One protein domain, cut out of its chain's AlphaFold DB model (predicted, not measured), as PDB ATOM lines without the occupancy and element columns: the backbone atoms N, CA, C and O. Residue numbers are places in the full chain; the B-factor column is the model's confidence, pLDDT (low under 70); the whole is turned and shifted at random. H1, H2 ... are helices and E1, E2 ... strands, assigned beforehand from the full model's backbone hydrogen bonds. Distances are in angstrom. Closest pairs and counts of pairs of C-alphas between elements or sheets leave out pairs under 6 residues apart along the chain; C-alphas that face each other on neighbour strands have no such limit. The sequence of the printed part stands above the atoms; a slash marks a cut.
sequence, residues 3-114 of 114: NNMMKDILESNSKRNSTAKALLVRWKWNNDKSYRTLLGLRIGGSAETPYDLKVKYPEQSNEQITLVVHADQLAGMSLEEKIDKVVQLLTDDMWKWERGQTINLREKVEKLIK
ATOM      1  N   ASN A   3      18.971 -19.712 -11.108       45.38
ATOM      2  CA  ASN A   3      18.297 -18.680 -11.907       45.38
ATOM      3  C   ASN A   3      17.729 -17.539 -11.056       45.38
ATOM      4  O   ASN A   3      17.491 -16.455 -11.584       45.38
ATOM      5  N   ASN A   4      17.518 -17.767  -9.757       40.50
ATOM      6  CA  ASN A   4      17.008 -16.734  -8.865       40.50
ATOM      7  C   ASN A   4      18.112 -15.780  -8.393       40.50
ATOM      8  O   ASN A   4      17.839 -14.606  -8.220       40.50
ATOM      9  N   MET A   5      19.366 -16.235  -8.268       50.88
ATOM     10  CA  MET A   5      20.470 -15.390  -7.785       50.88
ATOM     11  C   MET A   5      20.914 -14.372  -8.833       50.88
ATOM     12  O   MET A   5      21.138 -13.206  -8.522       50.88
ATOM     13  N   MET A   6      21.002 -14.797 -10.095       46.38
ATOM     14  CA  MET A   6      21.332 -13.882 -11.187       46.38
ATOM     15  C   MET A   6      20.209 -12.867 -11.393       46.38
ATOM     16  O   MET A   6      20.497 -11.693 -11.601       46.38
ATOM     17  N   LYS A   7      18.943 -13.294 -11.273       44.28
ATOM     18  CA  LYS A   7      17.784 -12.398 -11.337       44.28
ATOM     19  C   LYS A   7      17.736 -11.399 -10.189       44.28
ATOM     20  O   LYS A   7      17.525 -10.236 -10.480       44.28
ATOM     21  N   ASP A   8      18.002 -11.795  -8.947       44.25
ATOM     22  CA  ASP A   8      17.944 -10.880  -7.794       44.25
ATOM     23  C   ASP A   8      19.034  -9.795  -7.861       44.25
ATOM     24  O   ASP A   8      18.785  -8.609  -7.623       44.25
ATOM     25  N   ILE A   9      20.235 -10.183  -8.316       50.00
ATOM     26  CA  ILE A   9      21.322  -9.242  -8.600       50.00
ATOM     27  C   ILE A   9      20.944  -8.359  -9.800       50.00
ATOM     28  O   ILE A   9      21.176  -7.159  -9.754       50.00
ATOM     29  N   LEU A  10      20.334  -8.892 -10.864       44.34
ATOM     30  CA  LEU A  10      19.927  -8.117 -12.050       44.34
ATOM     31  C   LEU A  10      18.732  -7.170 -11.791       44.34
ATOM     32  O   LEU A  10      18.730  -6.048 -12.301       44.34
ATOM     33  N   GLU A  11      17.736  -7.575 -10.999       40.69
ATOM     34  CA  GLU A  11      16.547  -6.777 -10.654       40.69
ATOM     35  C   GLU A  11      16.912  -5.625  -9.721       40.69
ATOM     36  O   GLU A  11      16.551  -4.480 -10.001       40.69
ATOM     37  N   SER A  12      17.757  -5.870  -8.715       40.28
ATOM     38  CA  SER A  12      18.322  -4.794  -7.887       40.28
ATOM     39  C   SER A  12      19.230  -3.838  -8.687       40.28
ATOM     40  O   SER A  12      19.390  -2.674  -8.318       40.28
ATOM     41  N   ASN A  13      19.783  -4.289  -9.824       46.41
ATOM     42  CA  ASN A  13      20.671  -3.526 -10.715       46.41
ATOM     43  C   ASN A  13      19.976  -2.860 -11.919       46.41
ATOM     44  O   ASN A  13      20.643  -2.187 -12.714       46.41
ATOM     45  N   SER A  14      18.647  -2.956 -12.051       41.91
ATOM     46  CA  SER A  14      17.903  -2.409 -13.206       41.91
ATOM     47  C   SER A  14      17.956  -0.876 -13.344       41.91
ATOM     48  O   SER A  14      17.477  -0.328 -14.334       41.91
ATOM     49  N   LYS A  15      18.588  -0.157 -12.403       43.75
ATOM     50  CA  LYS A  15      18.863   1.287 -12.517       43.75
ATOM     51  C   LYS A  15      20.231   1.653 -13.110       43.75
ATOM     52  O   LYS A  15      20.422   2.822 -13.436       43.75
ATOM     53  N   ARG A  16      21.185   0.726 -13.279       47.03
ATOM     54  CA  ARG A  16      22.519   1.045 -13.835       47.03
ATOM     55  C   ARG A  16      22.978  -0.007 -14.836       47.03
ATOM     56  O   ARG A  16      23.697  -0.948 -14.530       47.03
ATOM     57  N   ASN A  17      22.566   0.218 -16.076       44.28
ATOM     58  CA  ASN A  17      22.739  -0.644 -17.241       44.28
ATOM     59  C   ASN A  17      24.187  -0.684 -17.787       44.28
ATOM     60  O   ASN A  17      24.419  -0.614 -18.990       44.28
ATOM     61  N   SER A  18      25.198  -0.697 -16.919       49.72
ATOM     62  CA  SER A  18      26.595  -0.551 -17.325       49.72
ATOM     63  C   SER A  18      27.511  -1.440 -16.492       49.72
ATOM     64  O   SER A  18      28.015  -1.067 -15.437       49.72
ATOM     65  N   THR A  19      27.772  -2.626 -17.037       56.50
ATOM     66  CA  THR A  19      28.983  -3.427 -16.789       56.50
ATOM     67  C   THR A  19      30.266  -2.648 -17.103       56.50
ATOM     68  O   THR A  19      31.340  -3.018 -16.628       56.50
ATOM     69  N   ALA A  20      30.147  -1.535 -17.839       56.09
ATOM     70  CA  ALA A  20      31.156  -0.498 -17.966       56.09
ATOM     71  C   ALA A  20      31.589  -0.026 -16.572       56.09
ATOM     72  O   ALA A  20      30.851   0.676 -15.883       56.09
ATOM     73  N   LYS A  21      32.805  -0.405 -16.170       66.88
ATOM     74  CA  LYS A  21      33.378  -0.147 -14.839       66.88
ATOM     75  C   LYS A  21      32.782  -1.003 -13.716       66.88
ATOM     76  O   LYS A  21      32.470  -0.491 -12.646       66.88
ATOM     77  N   ALA A  22      32.657  -2.309 -13.915       79.56
ATOM     78  CA  ALA A  22      32.429  -3.248 -12.817       79.56
ATOM     79  C   ALA A  22      33.591  -4.231 -12.673       79.56
ATOM     80  O   ALA A  22      34.205  -4.607 -13.666       79.56
ATOM     81  N   LEU A  23      33.898  -4.664 -11.455       86.06
ATOM     82  CA  LEU A  23      34.833  -5.755 -11.226       86.06
ATOM     83  C   LEU A  23      34.105  -7.074 -11.465       86.06
ATOM     84  O   LEU A  23      33.106  -7.383 -10.814       86.06
ATOM     85  N   LEU A  24      34.613  -7.835 -12.424       87.62
ATOM     86  CA  LEU A  24      34.086  -9.118 -12.842       87.62
ATOM     87  C   LEU A  24      35.036 -10.228 -12.397       87.62
ATOM     88  O   LEU A  24      36.248 -10.159 -12.620       87.62
ATOM     89  N   VAL A  25      34.469 -11.284 -11.828       88.94
ATOM     90  CA  VAL A  25      35.177 -12.515 -11.493       88.94
ATOM     91  C   VAL A  25      34.780 -13.619 -12.452       88.94
ATOM     92  O   VAL A  25      33.602 -13.931 -12.614       88.94
ATOM     93  N   ARG A  26      35.781 -14.213 -13.100       90.31
ATOM     94  CA  ARG A  26      35.634 -15.395 -13.944       90.31
ATOM     95  C   ARG A  26      35.986 -16.623 -13.122       90.31
ATOM     96  O   ARG A  26      37.064 -16.698 -12.527       90.31
ATOM     97  N   TRP A  27      35.091 -17.592 -13.124       90.88
ATOM     98  CA  TRP A  27      35.210 -18.807 -12.337       90.88
ATOM     99  C   TRP A  27      34.643 -19.995 -13.103       90.88
ATOM    100  O   TRP A  27      33.930 -19.837 -14.093       90.88
ATOM    101  N   LYS A  28      34.985 -21.200 -12.661       90.38
ATOM    102  CA  LYS A  28      34.488 -22.437 -13.259       90.38
ATOM    103  C   LYS A  28      34.049 -23.411 -12.179       90.38
ATOM    104  O   LYS A  28      34.724 -23.532 -11.163       90.38
ATOM    105  N   TRP A  29      32.936 -24.098 -12.397       89.19
ATOM    106  CA  TRP A  29      32.532 -25.231 -11.572       89.19
ATOM    107  C   TRP A  29      33.501 -26.405 -11.740       89.19
ATOM    108  O   TRP A  29      33.905 -26.740 -12.859       89.19
ATOM    109  N   ASN A  30      33.820 -27.076 -10.635       86.75
ATOM    110  CA  ASN A  30      34.407 -28.409 -10.696       86.75
ATOM    111  C   ASN A  30      33.416 -29.412 -11.330       86.75
ATOM    112  O   ASN A  30      32.239 -29.101 -11.536       86.75
ATOM    113  N   ASN A  31      33.883 -30.623 -11.655       84.38
ATOM    114  CA  ASN A  31      33.048 -31.635 -12.321       84.38
ATOM    115  C   ASN A  31      31.757 -31.946 -11.541       84.38
ATOM    116  O   ASN A  31      30.698 -32.088 -12.144       84.38
ATOM    117  N   ASP A  32      31.835 -31.947 -10.211       86.25
ATOM    118  CA  ASP A  32      30.721 -32.221  -9.297       86.25
ATOM    119  C   ASP A  32      29.854 -30.992  -8.969       86.25
ATOM    120  O   ASP A  32      28.993 -31.065  -8.091       86.25
ATOM    121  N   LYS A  33      30.098 -29.837  -9.610       83.88
ATOM    122  CA  LYS A  33      29.387 -28.558  -9.384       83.88
ATOM    123  C   LYS A  33      29.243 -28.168  -7.903       83.88
ATOM    124  O   LYS A  33      28.266 -27.547  -7.496       83.88
ATOM    125  N   SER A  34      30.226 -28.551  -7.097       85.62
ATOM    126  CA  SER A  34      30.246 -28.371  -5.643       85.62
ATOM    127  C   SER A  34      31.175 -27.239  -5.216       85.62
ATOM    128  O   SER A  34      30.907 -26.565  -4.222       85.62
ATOM    129  N   TYR A  35      32.237 -27.006  -5.991       89.19
ATOM    130  CA  TYR A  35      33.240 -25.984  -5.723       89.19
ATOM    131  C   TYR A  35      33.524 -25.156  -6.969       89.19
ATOM    132  O   TYR A  35      33.444 -25.651  -8.098       89.19
ATOM    133  N   ARG A  36      33.879 -23.890  -6.753       89.12
ATOM    134  CA  ARG A  36      34.310 -22.982  -7.813       89.12
ATOM    135  C   ARG A  36      35.829 -22.891  -7.831       89.12
ATOM    136  O   ARG A  36      36.479 -22.809  -6.795       89.12
ATOM    137  N   THR A  37      36.388 -22.850  -9.024       89.50
ATOM    138  CA  THR A  37      37.797 -22.566  -9.278       89.50
ATOM    139  C   THR A  37      37.894 -21.137  -9.796       89.50
ATOM    140  O   THR A  37      37.229 -20.792 -10.779       89.50
ATOM    141  N   LEU A  38      38.708 -20.290  -9.160       89.25
ATOM    142  CA  LEU A  38      38.945 -18.941  -9.670       89.25
ATOM    143  C   LEU A  38      39.807 -19.027 -10.930       89.25
ATOM    144  O   LEU A  38      40.916 -19.562 -10.894       89.25
ATOM    145  N   LEU A  39      39.322 -18.449 -12.028       87.69
ATOM    146  CA  LEU A  39      40.071 -18.368 -13.281       87.69
ATOM    147  C   LEU A  39      40.713 -16.995 -13.473       87.69
ATOM    148  O   LEU A  39      41.830 -16.898 -13.974       87.69
ATOM    149  N   GLY A  40      40.036 -15.922 -13.061       88.00
ATOM    150  CA  GLY A  40      40.585 -14.577 -13.187       88.00
ATOM    151  C   GLY A  40      39.666 -13.480 -12.675       88.00
ATOM    152  O   GLY A  40      38.474 -13.688 -12.468       88.00
ATOM    153  N   LEU A  41      40.245 -12.297 -12.498       88.94
ATOM    154  CA  LEU A  41      39.543 -11.062 -12.167       88.94
ATOM    155  C   LEU A  41      39.828 -10.052 -13.277       88.94
ATOM    156  O   LEU A  41      40.956  -9.987 -13.769       88.94
ATOM    157  N   ARG A  42      38.821  -9.282 -13.687       86.88
ATOM    158  CA  ARG A  42      38.994  -8.195 -14.657       86.88
ATOM    159  C   ARG A  42      38.002  -7.070 -14.413       86.88
ATOM    160  O   ARG A  42      36.949  -7.295 -13.828       86.88
ATOM    161  N   ILE A  43      38.298  -5.881 -14.924       82.94
ATOM    162  CA  ILE A  43      37.315  -4.801 -15.003       82.94
ATOM    163  C   ILE A  43      36.519  -4.951 -16.306       82.94
ATOM    164  O   ILE A  43      37.088  -5.197 -17.370       82.94
ATOM    165  N   GLY A  44      35.196  -4.846 -16.209       76.50
ATOM    166  CA  GLY A  44      34.274  -4.857 -17.336       76.50
ATOM    167  C   GLY A  44      34.546  -3.683 -18.271       76.50
ATOM    168  O   GLY A  44      34.694  -2.535 -17.835       76.50
ATOM    169  N   GLY A  45      34.636  -3.990 -19.565       71.00
ATOM    170  CA  GLY A  45      34.920  -3.000 -20.598       71.00
ATOM    171  C   GLY A  45      33.764  -2.017 -20.775       71.00
ATOM    172  O   GLY A  45      32.602  -2.377 -20.609       71.00
ATOM    173  N   SER A  46      34.072  -0.779 -21.166       63.06
ATOM    174  CA  SER A  46      33.071   0.288 -21.322       63.06
ATOM    175  C   SER A  46      31.970  -0.013 -22.350       63.06
ATOM    176  O   SER A  46      30.892   0.558 -22.262       63.06
ATOM    177  N   ALA A  47      32.243  -0.902 -23.309       63.09
ATOM    178  CA  ALA A  47      31.303  -1.337 -24.343       63.09
ATOM    179  C   ALA A  47      30.769  -2.764 -24.118       63.09
ATOM    180  O   ALA A  47      29.970  -3.252 -24.908       63.09
ATOM    181  N   GLU A  48      31.230  -3.459 -23.074       68.62
ATOM    182  CA  GLU A  48      30.817  -4.835 -22.809       68.62
ATOM    183  C   GLU A  48      29.462  -4.824 -22.106       68.62
ATOM    184  O   GLU A  48      29.338  -4.242 -21.028       68.62
ATOM    185  N   THR A  49      28.449  -5.447 -22.708       68.94
ATOM    186  CA  THR A  49      27.091  -5.495 -22.152       68.94
ATOM    187  C   THR A  49      26.840  -6.793 -21.373       68.94
ATOM    188  O   THR A  49      27.524  -7.797 -21.591       68.94
ATOM    189  N   PRO A  50      25.811  -6.844 -20.505       67.00
ATOM    190  CA  PRO A  50      25.376  -8.100 -19.892       67.00
ATOM    191  C   PRO A  50      25.007  -9.176 -20.927       67.00
ATOM    192  O   PRO A  50      25.139 -10.366 -20.647       67.00
ATOM    193  N   TYR A  51      24.567  -8.770 -22.123       70.31
ATOM    194  CA  TYR A  51      24.275  -9.686 -23.221       70.31
ATOM    195  C   TYR A  51      25.555 -10.309 -23.794       70.31
ATOM    196  O   TYR A  51      25.623 -11.529 -23.905       70.31
ATOM    197  N   ASP A  52      26.600  -9.517 -24.057       73.19
ATOM    198  CA  ASP A  52      27.911 -10.030 -24.493       73.19
ATOM    199  C   ASP A  52      28.484 -11.050 -23.506       73.19
ATOM    200  O   ASP A  52      29.033 -12.082 -23.904       73.19
ATOM    201  N   LEU A  53      28.327 -10.780 -22.207       75.31
ATOM    202  CA  LEU A  53      28.738 -11.710 -21.161       75.31
ATOM    203  C   LEU A  53      27.926 -13.006 -21.220       75.31
ATOM    204  O   LEU A  53      28.522 -14.074 -21.173       75.31
ATOM    205  N   LYS A  54      26.603 -12.942 -21.388       72.50
ATOM    206  CA  LYS A  54      25.761 -14.143 -21.525       72.50
ATOM    207  C   LYS A  54      26.062 -14.948 -22.787       72.50
ATOM    208  O   LYS A  54      25.989 -16.170 -22.751       72.50
ATOM    209  N   VAL A  55      26.411 -14.288 -23.889       78.06
ATOM    210  CA  VAL A  55      26.804 -14.970 -25.132       78.06
ATOM    211  C   VAL A  55      28.145 -15.688 -24.957       78.06
ATOM    212  O   VAL A  55      28.283 -16.829 -25.389       78.06
ATOM    213  N   LYS A  56      29.130 -15.056 -24.303       77.94
ATOM    214  CA  LYS A  56      30.446 -15.670 -24.042       77.94
ATOM    215  C   LYS A  56      30.414 -16.733 -22.943       77.94
ATOM    216  O   LYS A  56      31.159 -17.705 -23.017       77.94
ATOM    217  N   TYR A  57      29.571 -16.539 -21.937       80.12
ATOM    218  CA  TYR A  57      29.432 -17.394 -20.760       80.12
ATOM    219  C   TYR A  57      27.959 -17.802 -20.613       80.12
ATOM    220  O   TYR A  57      27.253 -17.276 -19.750       80.12
ATOM    221  N   PRO A  58      27.455 -18.697 -21.484       76.88
ATOM    222  CA  PRO A  58      26.067 -19.134 -21.418       76.88
ATOM    223  C   PRO A  58      25.801 -19.893 -20.116       76.88
ATOM    224  O   PRO A  58      26.697 -20.526 -19.567       76.88
ATOM    225  N   GLU A  59      24.559 -19.885 -19.628       72.31
ATOM    226  CA  GLU A  59      24.166 -20.497 -18.338       72.31
ATOM    227  C   GLU A  59      24.523 -21.992 -18.230       72.31
ATOM    228  O   GLU A  59      24.714 -22.529 -17.143       72.31
ATOM    229  N   GLN A  60      24.634 -22.666 -19.374       73.81
ATOM    230  CA  GLN A  60      24.961 -24.088 -19.471       73.81
ATOM    231  C   GLN A  60      26.472 -24.358 -19.382       73.81
ATOM    232  O   GLN A  60      26.886 -25.504 -19.208       73.81
ATOM    233  N   SER A  61      27.304 -23.320 -19.506       79.88
ATOM    234  CA  SER A  61      28.751 -23.442 -19.401       79.88
ATOM    235  C   SER A  61      29.167 -23.688 -17.959       79.88
ATOM    236  O   SER A  61      28.747 -22.992 -17.035       79.88
ATOM    237  N   ASN A  62      30.094 -24.630 -17.775       84.81
ATOM    238  CA  ASN A  62      30.776 -24.804 -16.491       84.81
ATOM    239  C   ASN A  62      31.588 -23.568 -16.100       84.81
ATOM    240  O   ASN A  62      31.897 -23.393 -14.927       84.81
ATOM    241  N   GLU A  63      31.959 -22.741 -17.070       89.06
ATOM    242  CA  GLU A  63      32.642 -21.481 -16.854       89.06
ATOM    243  C   GLU A  63      31.653 -20.317 -16.867       89.06
ATOM    244  O   GLU A  63      30.843 -20.193 -17.784       89.06
ATOM    245  N   GLN A  64      31.750 -19.461 -15.859       86.69
ATOM    246  CA  GLN A  64      30.850 -18.345 -15.628       86.69
ATOM    247  C   GLN A  64      31.637 -17.077 -15.303       86.69
ATOM    248  O   GLN A  64      32.788 -17.108 -14.853       86.69
ATOM    249  N   ILE A  65      30.985 -15.938 -15.521       86.00
ATOM    250  CA  ILE A  65      31.480 -14.635 -15.102       86.00
ATOM    251  C   ILE A  65      30.421 -13.948 -14.248       86.00
ATOM    252  O   ILE A  65      29.240 -13.926 -14.586       86.00
ATOM    253  N   THR A  66      30.845 -13.388 -13.125       84.25
ATOM    254  CA  THR A  66      29.950 -12.747 -12.165       84.25
ATOM    255  C   THR A  66      30.457 -11.359 -11.838       84.25
ATOM    256  O   THR A  66      31.659 -11.130 -11.719       84.25
ATOM    257  N   LEU A  67      29.528 -10.423 -11.702       84.62
ATOM    258  CA  LEU A  67      29.821  -9.081 -11.241       84.62
ATOM    259  C   LEU A  67      29.964  -9.094  -9.720       84.62
ATOM    260  O   LEU A  67      29.049  -9.516  -9.022       84.62
ATOM    261  N   VAL A  68      31.114  -8.642  -9.228       85.12
ATOM    262  CA  VAL A  68      31.415  -8.575  -7.792       85.12
ATOM    263  C   VAL A  68      30.985  -7.227  -7.229       85.12
ATOM    264  O   VAL A  68      30.265  -7.163  -6.242       85.12
ATOM    265  N   VAL A  69      31.432  -6.139  -7.859       83.56
ATOM    266  CA  VAL A  69      31.173  -4.775  -7.386       83.56
ATOM    267  C   VAL A  69      31.307  -3.776  -8.531       83.56
ATOM    268  O   VAL A  69      32.149  -3.942  -9.416       83.56
ATOM    269  N   HIS A  70      30.502  -2.716  -8.528       81.19
ATOM    270  CA  HIS A  70      30.667  -1.612  -9.476       81.19
ATOM    271  C   HIS A  70      31.756  -0.639  -9.006       81.19
ATOM    272  O   HIS A  70      31.866  -0.342  -7.820       81.19
ATOM    273  N   ALA A  71      32.522  -0.062  -9.931       74.94
ATOM    274  CA  ALA A  71      33.564   0.917  -9.621       74.94
ATOM    275  C   ALA A  71      33.006   2.179  -8.946       74.94
ATOM    276  O   ALA A  71      33.726   2.823  -8.196       74.94
ATOM    277  N   ASP A  72      31.731   2.511  -9.171       74.12
ATOM    278  CA  ASP A  72      31.051   3.602  -8.462       74.12
ATOM    279  C   ASP A  72      30.862   3.299  -6.968       74.12
ATOM    280  O   ASP A  72      31.017   4.184  -6.141       74.12
ATOM    281  N   GLN A  73      30.641   2.033  -6.592       76.25
ATOM    282  CA  GLN A  73      30.592   1.635  -5.176       76.25
ATOM    283  C   GLN A  73      31.971   1.644  -4.509       76.25
ATOM    284  O   GLN A  73      32.064   1.603  -3.285       76.25
ATOM    285  N   LEU A  74      33.024   1.651  -5.323       78.88
ATOM    286  CA  LEU A  74      34.407   1.831  -4.905       78.88
ATOM    287  C   LEU A  74      34.837   3.305  -5.022       78.88
ATOM    288  O   LEU A  74      35.931   3.660  -4.585       78.88
ATOM    289  N   ALA A  75      34.025   4.177  -5.629       73.31
ATOM    290  CA  ALA A  75      34.363   5.581  -5.797       73.31
ATOM    291  C   ALA A  75      34.352   6.276  -4.429       73.31
ATOM    292  O   ALA A  75      33.442   6.088  -3.629       73.31
ATOM    293  N   GLY A  76      35.400   7.050  -4.145       77.31
ATOM    294  CA  GLY A  76      35.584   7.705  -2.846       77.31
ATOM    295  C   GLY A  76      36.302   6.870  -1.780       77.31
ATOM    296  O   GLY A  76      36.678   7.433  -0.761       77.31
ATOM    297  N   MET A  77      36.552   5.577  -2.019       85.44
ATOM    298  CA  MET A  77      37.370   4.734  -1.135       85.44
ATOM    299  C   MET A  77      38.862   4.838  -1.468       85.44
ATOM    300  O   MET A  77      39.251   4.980  -2.640       85.44
ATOM    301  N   SER A  78      39.699   4.689  -0.445       87.31
ATOM    302  CA  SER A  78      41.153   4.553  -0.585       87.31
ATOM    303  C   SER A  78      41.509   3.261  -1.325       87.31
ATOM    304  O   SER A  78      40.724   2.314  -1.353       87.31
ATOM    305  N   LEU A  79      42.698   3.188  -1.937       85.06
ATOM    306  CA  LEU A  79      43.134   1.985  -2.665       85.06
ATOM    307  C   LEU A  79      43.047   0.727  -1.786       85.06
ATOM    308  O   LEU A  79      42.518  -0.290  -2.225       85.06
ATOM    309  N   GLU A  80      43.501   0.822  -0.537       86.88
ATOM    310  CA  GLU A  80      43.450  -0.281   0.423       86.88
ATOM    311  C   GLU A  80      42.015  -0.706   0.751       86.88
ATOM    312  O   GLU A  80      41.714  -1.893   0.702       86.88
ATOM    313  N   GLU A  81      41.106   0.244   0.981       88.31
ATOM    314  CA  GLU A  81      39.690  -0.042   1.253       88.31
ATOM    315  C   GLU A  81      39.001  -0.722   0.065       88.31
ATOM    316  O   GLU A  81      38.189  -1.632   0.237       88.31
ATOM    317  N   LYS A  82      39.346  -0.314  -1.163       87.12
ATOM    318  CA  LYS A  82      38.841  -0.965  -2.377       87.12
ATOM    319  C   LYS A  82      39.297  -2.414  -2.451       87.12
ATOM    320  O   LYS A  82      38.493  -3.287  -2.773       87.12
ATOM    321  N   ILE A  83      40.579  -2.657  -2.176       87.31
ATOM    322  CA  ILE A  83      41.153  -4.002  -2.185       87.31
ATOM    323  C   ILE A  83      40.478  -4.851  -1.112       87.31
ATOM    324  O   ILE A  83      40.004  -5.938  -1.427       87.31
ATOM    325  N   ASP A  84      40.378  -4.343   0.115       88.50
ATOM    326  CA  ASP A  84      39.796  -5.063   1.248       88.50
ATOM    327  C   ASP A  84      38.336  -5.442   0.983       88.50
ATOM    328  O   ASP A  84      37.968  -6.612   1.069       88.50
ATOM    329  N   LYS A  85      37.530  -4.494   0.490       87.50
ATOM    330  CA  LYS A  85      36.123  -4.736   0.154       87.50
ATOM    331  C   LYS A  85      35.945  -5.793  -0.933       87.50
ATOM    332  O   LYS A  85      35.066  -6.649  -0.833       87.50
ATOM    333  N   VAL A  86      36.759  -5.747  -1.986       86.69
ATOM    334  CA  VAL A  86      36.699  -6.740  -3.068       86.69
ATOM    335  C   VAL A  86      37.167  -8.106  -2.576       86.69
ATOM    336  O   VAL A  86      36.542  -9.112  -2.908       86.69
ATOM    337  N   VAL A  87      38.240  -8.157  -1.786       88.69
ATOM    338  CA  VAL A  87      38.729  -9.401  -1.183       88.69
ATOM    339  C   VAL A  87      37.653  -9.999  -0.292       88.69
ATOM    340  O   VAL A  87      37.344 -11.168  -0.475       88.69
ATOM    341  N   GLN A  88      37.022  -9.202   0.570       88.00
ATOM    342  CA  GLN A  88      35.942  -9.644   1.448       88.00
ATOM    343  C   GLN A  88      34.785 -10.268   0.656       88.00
ATOM    344  O   GLN A  88      34.356 -11.379   0.966       88.00
ATOM    345  N   LEU A  89      34.327  -9.595  -0.407       87.75
ATOM    346  CA  LEU A  89      33.272 -10.107  -1.290       87.75
ATOM    347  C   LEU A  89      33.674 -11.406  -1.988       87.75
ATOM    348  O   LEU A  89      32.821 -12.254  -2.231       87.75
ATOM    349  N   LEU A  90      34.953 -11.563  -2.333       86.50
ATOM    350  CA  LEU A  90      35.481 -12.775  -2.949       86.50
ATOM    351  C   LEU A  90      35.766 -13.874  -1.922       86.50
ATOM    352  O   LEU A  90      35.767 -15.030  -2.301       86.50
ATOM    353  N   THR A  91      35.990 -13.574  -0.647       85.50
ATOM    354  CA  THR A  91      36.184 -14.587   0.409       85.50
ATOM    355  C   THR A  91      34.879 -15.093   1.010       85.50
ATOM    356  O   THR A  91      34.911 -15.955   1.885       85.50
ATOM    357  N   ASP A  92      33.744 -14.565   0.560       85.88
ATOM    358  CA  ASP A  92      32.436 -14.974   1.046       85.88
ATOM    359  C   ASP A  92      32.182 -16.481   0.808       85.88
ATOM    360  O   ASP A  92      32.500 -17.023  -0.258       85.88
ATOM    361  N   ASP A  93      31.599 -17.160   1.803       79.94
ATOM    362  CA  ASP A  93      31.319 -18.603   1.768       79.94
ATOM    363  C   ASP A  93      30.396 -18.989   0.597       79.94
ATOM    364  O   ASP A  93      30.478 -20.097   0.058       79.94
ATOM    365  N   MET A  94      29.602 -18.032   0.098       82.12
ATOM    366  CA  MET A  94      28.778 -18.160  -1.106       82.12
ATOM    367  C   MET A  94      29.566 -18.602  -2.343       82.12
ATOM    368  O   MET A  94      28.998 -19.231  -3.244       82.12
ATOM    369  N   TRP A  95      30.857 -18.272  -2.428       85.38
ATOM    370  CA  TRP A  95      31.684 -18.665  -3.564       85.38
ATOM    371  C   TRP A  95      32.047 -20.139  -3.562       85.38
ATOM    372  O   TRP A  95      32.255 -20.694  -4.640       85.38
ATOM    373  N   LYS A  96      32.124 -20.770  -2.385       87.31
ATOM    374  CA  LYS A  96      32.575 -22.159  -2.238       87.31
ATOM    375  C   LYS A  96      33.830 -22.432  -3.072       87.31
ATOM    376  O   LYS A  96      33.857 -23.359  -3.886       87.31
ATOM    377  N   TRP A  97      34.849 -21.581  -2.928       87.94
ATOM    378  CA  TRP A  97      36.109 -21.788  -3.636       87.94
ATOM    379  C   TRP A  97      36.700 -23.148  -3.279       87.94
ATOM    380  O   TRP A  97      36.565 -23.639  -2.155       87.94
ATOM    381  N   GLU A  98      37.349 -23.766  -4.255       85.25
ATOM    382  CA  GLU A  98      38.033 -25.030  -4.055       85.25
ATOM    383  C   GLU A  98      39.097 -24.875  -2.957       85.25
ATOM    384  O   GLU A  98      40.047 -24.106  -3.091       85.25
ATOM    385  N   ARG A  99      38.942 -25.622  -1.856       74.19
ATOM    386  CA  ARG A  99      39.800 -25.513  -0.662       74.19
ATOM    387  C   ARG A  99      41.273 -25.842  -0.928       74.19
ATOM    388  O   ARG A  99      42.133 -25.430  -0.159       74.19
ATOM    389  N   GLY A 100      41.556 -26.592  -1.995       68.19
ATOM    390  CA  GLY A 100      42.914 -26.917  -2.438       68.19
ATOM    391  C   GLY A 100      43.588 -25.802  -3.240       68.19
ATOM    392  O   GLY A 100      44.790 -25.865  -3.484       68.19
ATOM    393  N   GLN A 101      42.844 -24.769  -3.644       68.50
ATOM    394  CA  GLN A 101      43.379 -23.684  -4.447       68.50
ATOM    395  C   GLN A 101      43.983 -22.617  -3.521       68.50
ATOM    396  O   GLN A 101      43.277 -21.929  -2.785       68.50
ATOM    397  N   THR A 102      45.308 -22.441  -3.555       65.88
ATOM    398  CA  THR A 102      45.969 -21.306  -2.890       65.88
ATOM    399  C   THR A 102      45.696 -20.033  -3.689       65.88
ATOM    400  O   THR A 102      46.466 -19.637  -4.566       65.88
ATOM    401  N   ILE A 103      44.548 -19.405  -3.442       74.44
ATOM    402  CA  ILE A 103      44.145 -18.192  -4.149       74.44
ATOM    403  C   ILE A 103      44.624 -16.971  -3.362       74.44
ATOM    404  O   ILE A 103      43.993 -16.556  -2.393       74.44
ATOM    405  N   ASN A 104      45.700 -16.331  -3.823       82.25
ATOM    406  CA  ASN A 104      46.074 -14.994  -3.350       82.25
ATOM    407  C   ASN A 104      45.127 -13.940  -3.948       82.25
ATOM    408  O   ASN A 104      45.488 -13.200  -4.867       82.25
ATOM    409  N   LEU A 105      43.883 -13.906  -3.450       82.88
ATOM    410  CA  LEU A 105      42.847 -12.961  -3.879       82.88
ATOM    411  C   LEU A 105      43.335 -11.519  -3.730       82.88
ATOM    412  O   LEU A 105      43.215 -10.744  -4.672       82.88
ATOM    413  N   ARG A 106      43.970 -11.195  -2.598       84.12
ATOM    414  CA  ARG A 106      44.501  -9.855  -2.324       84.12
ATOM    415  C   ARG A 106      45.491  -9.384  -3.385       84.12
ATOM    416  O   ARG A 106      45.301  -8.312  -3.939       84.12
ATOM    417  N   GLU A 107      46.481 -10.204  -3.731       86.44
ATOM    418  CA  GLU A 107      47.475  -9.857  -4.758       86.44
ATOM    419  C   GLU A 107      46.828  -9.690  -6.143       86.44
ATOM    420  O   GLU A 107      47.148  -8.762  -6.885       86.44
ATOM    421  N   LYS A 108      45.880 -10.571  -6.499       85.69
ATOM    422  CA  LYS A 108      45.155 -10.480  -7.776       85.69
ATOM    423  C   LYS A 108      44.300  -9.214  -7.865       85.69
ATOM    424  O   LYS A 108      44.229  -8.616  -8.933       85.69
ATOM    425  N   VAL A 109      43.651  -8.832  -6.768       85.88
ATOM    426  CA  VAL A 109      42.838  -7.613  -6.676       85.88
ATOM    427  C   VAL A 109      43.728  -6.373  -6.705       85.88
ATOM    428  O   VAL A 109      43.443  -5.444  -7.453       85.88
ATOM    429  N   GLU A 110      44.838  -6.372  -5.968       86.88
ATOM    430  CA  GLU A 110      45.799  -5.265  -5.956       86.88
ATOM    431  C   GLU A 110      46.351  -4.989  -7.359       86.88
ATOM    432  O   GLU A 110      46.302  -3.853  -7.825       86.88
ATOM    433  N   LYS A 111      46.770  -6.035  -8.085       85.06
ATOM    434  CA  LYS A 111      47.225  -5.927  -9.482       85.06
ATOM    435  C   LYS A 111      46.152  -5.425 -10.450       85.06
ATOM    436  O   LYS A 111      46.498  -4.971 -11.533       85.06
ATOM    437  N   LEU A 112      44.874  -5.567 -10.101       82.56
ATOM    438  CA  LEU A 112      43.759  -5.164 -10.952       82.56
ATOM    439  C   LEU A 112      43.323  -3.712 -10.713       82.56
ATOM    440  O   LEU A 112      42.811  -3.079 -11.633       82.56
ATOM    441  N   ILE A 113      43.458  -3.218  -9.479       77.31
ATOM    442  CA  ILE A 113      43.007  -1.875  -9.079       77.31
ATOM    443  C   ILE A 113      44.144  -0.837  -9.179       77.31
ATOM    444  O   ILE A 113      43.856   0.358  -9.261       77.31
ATOM    445  N   LYS A 114      45.408  -1.279  -9.179       70.31
ATOM    446  CA  LYS A 114      46.602  -0.441  -9.372       70.31
ATOM    447  C   LYS A 114      46.749   0.043 -10.813       70.31
ATOM    448  O   LYS A 114      47.124   1.225 -10.968       70.31
TER     449      LYS A 114
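This is residues 3 to 114 of the 114 residues of an uncharacterized protein of Bacteroidetes bacterium GWD2_45_23 (UniProt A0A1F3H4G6). A strongly twisted sheet of three antiparallel strands, in the order E2, E1, E3, forms the core. H3 and H4 cross in contact, with H4 packed along the E2 edge, while H1 and H2 lie separately beyond E3, only loosely attached. The printed part has 112 residues and runs H1, E1, E2, H2, E3, H3, H4, a mixed class of helices and strands. It is compact, with a radius of gyration of the C-alphas of 14.0 A and spans of 41 by 31 by 21 A.

Inner strand E1, residues 22 to 29, forms a hairpin with E2, residues 36 to 43, at 159 degrees; N 26 and O 40 are 2.8 A apart. E2 bends by 60 degrees at residue 39. E1 and E3, residues 63 to 70, are antiparallel at 153 degrees, with N 25 and O 66 2.8 A apart. H4, residues 105 to 113, lies over E2 and along the strands, 9.1 A over the sheet; their closest C-alphas, of Arg 42 and Leu 112, are 6.8 A apart. H3, residues 79 to 90, only grazes the sheet but touches H4 at a steep tilt of 49 degrees, opposite ways; the closest C-alphas, of Val 87 and Arg 106, are 5.9 A apart. H2, residues 50 to 56, only grazes the sheet; E2, H2 and E3 form a split strand-helix-strand unit, two same-way strands with E1 between them, its crossover right-handed. H1, residues 3 to 12, only just grazes the sheet, with 5 pairs of C-alphas within 10 A, and is apart from H2. In the four helices every O i to N i+4 pair is within hydrogen-bond range.

E1 spans 22.0 A from C-alpha 22 at (32.429, -3.248, -12.817), E3 21.3 A, E2 19.8 A and H3 16.6 A. H1 begins at C-alpha 3 (18.297, -18.680, -11.907); H4 ends at C-alpha 113 (43.007, -1.875, -9.079).

The farthest C-alphas, of Asp 32 and Gly 76, are 40.7 A apart. The printed part has no cut; the link from H3 to H4 is long, 14 residues. Confidence is under 70 at residues 3 to 21, 46 to 50 and 100 to 102.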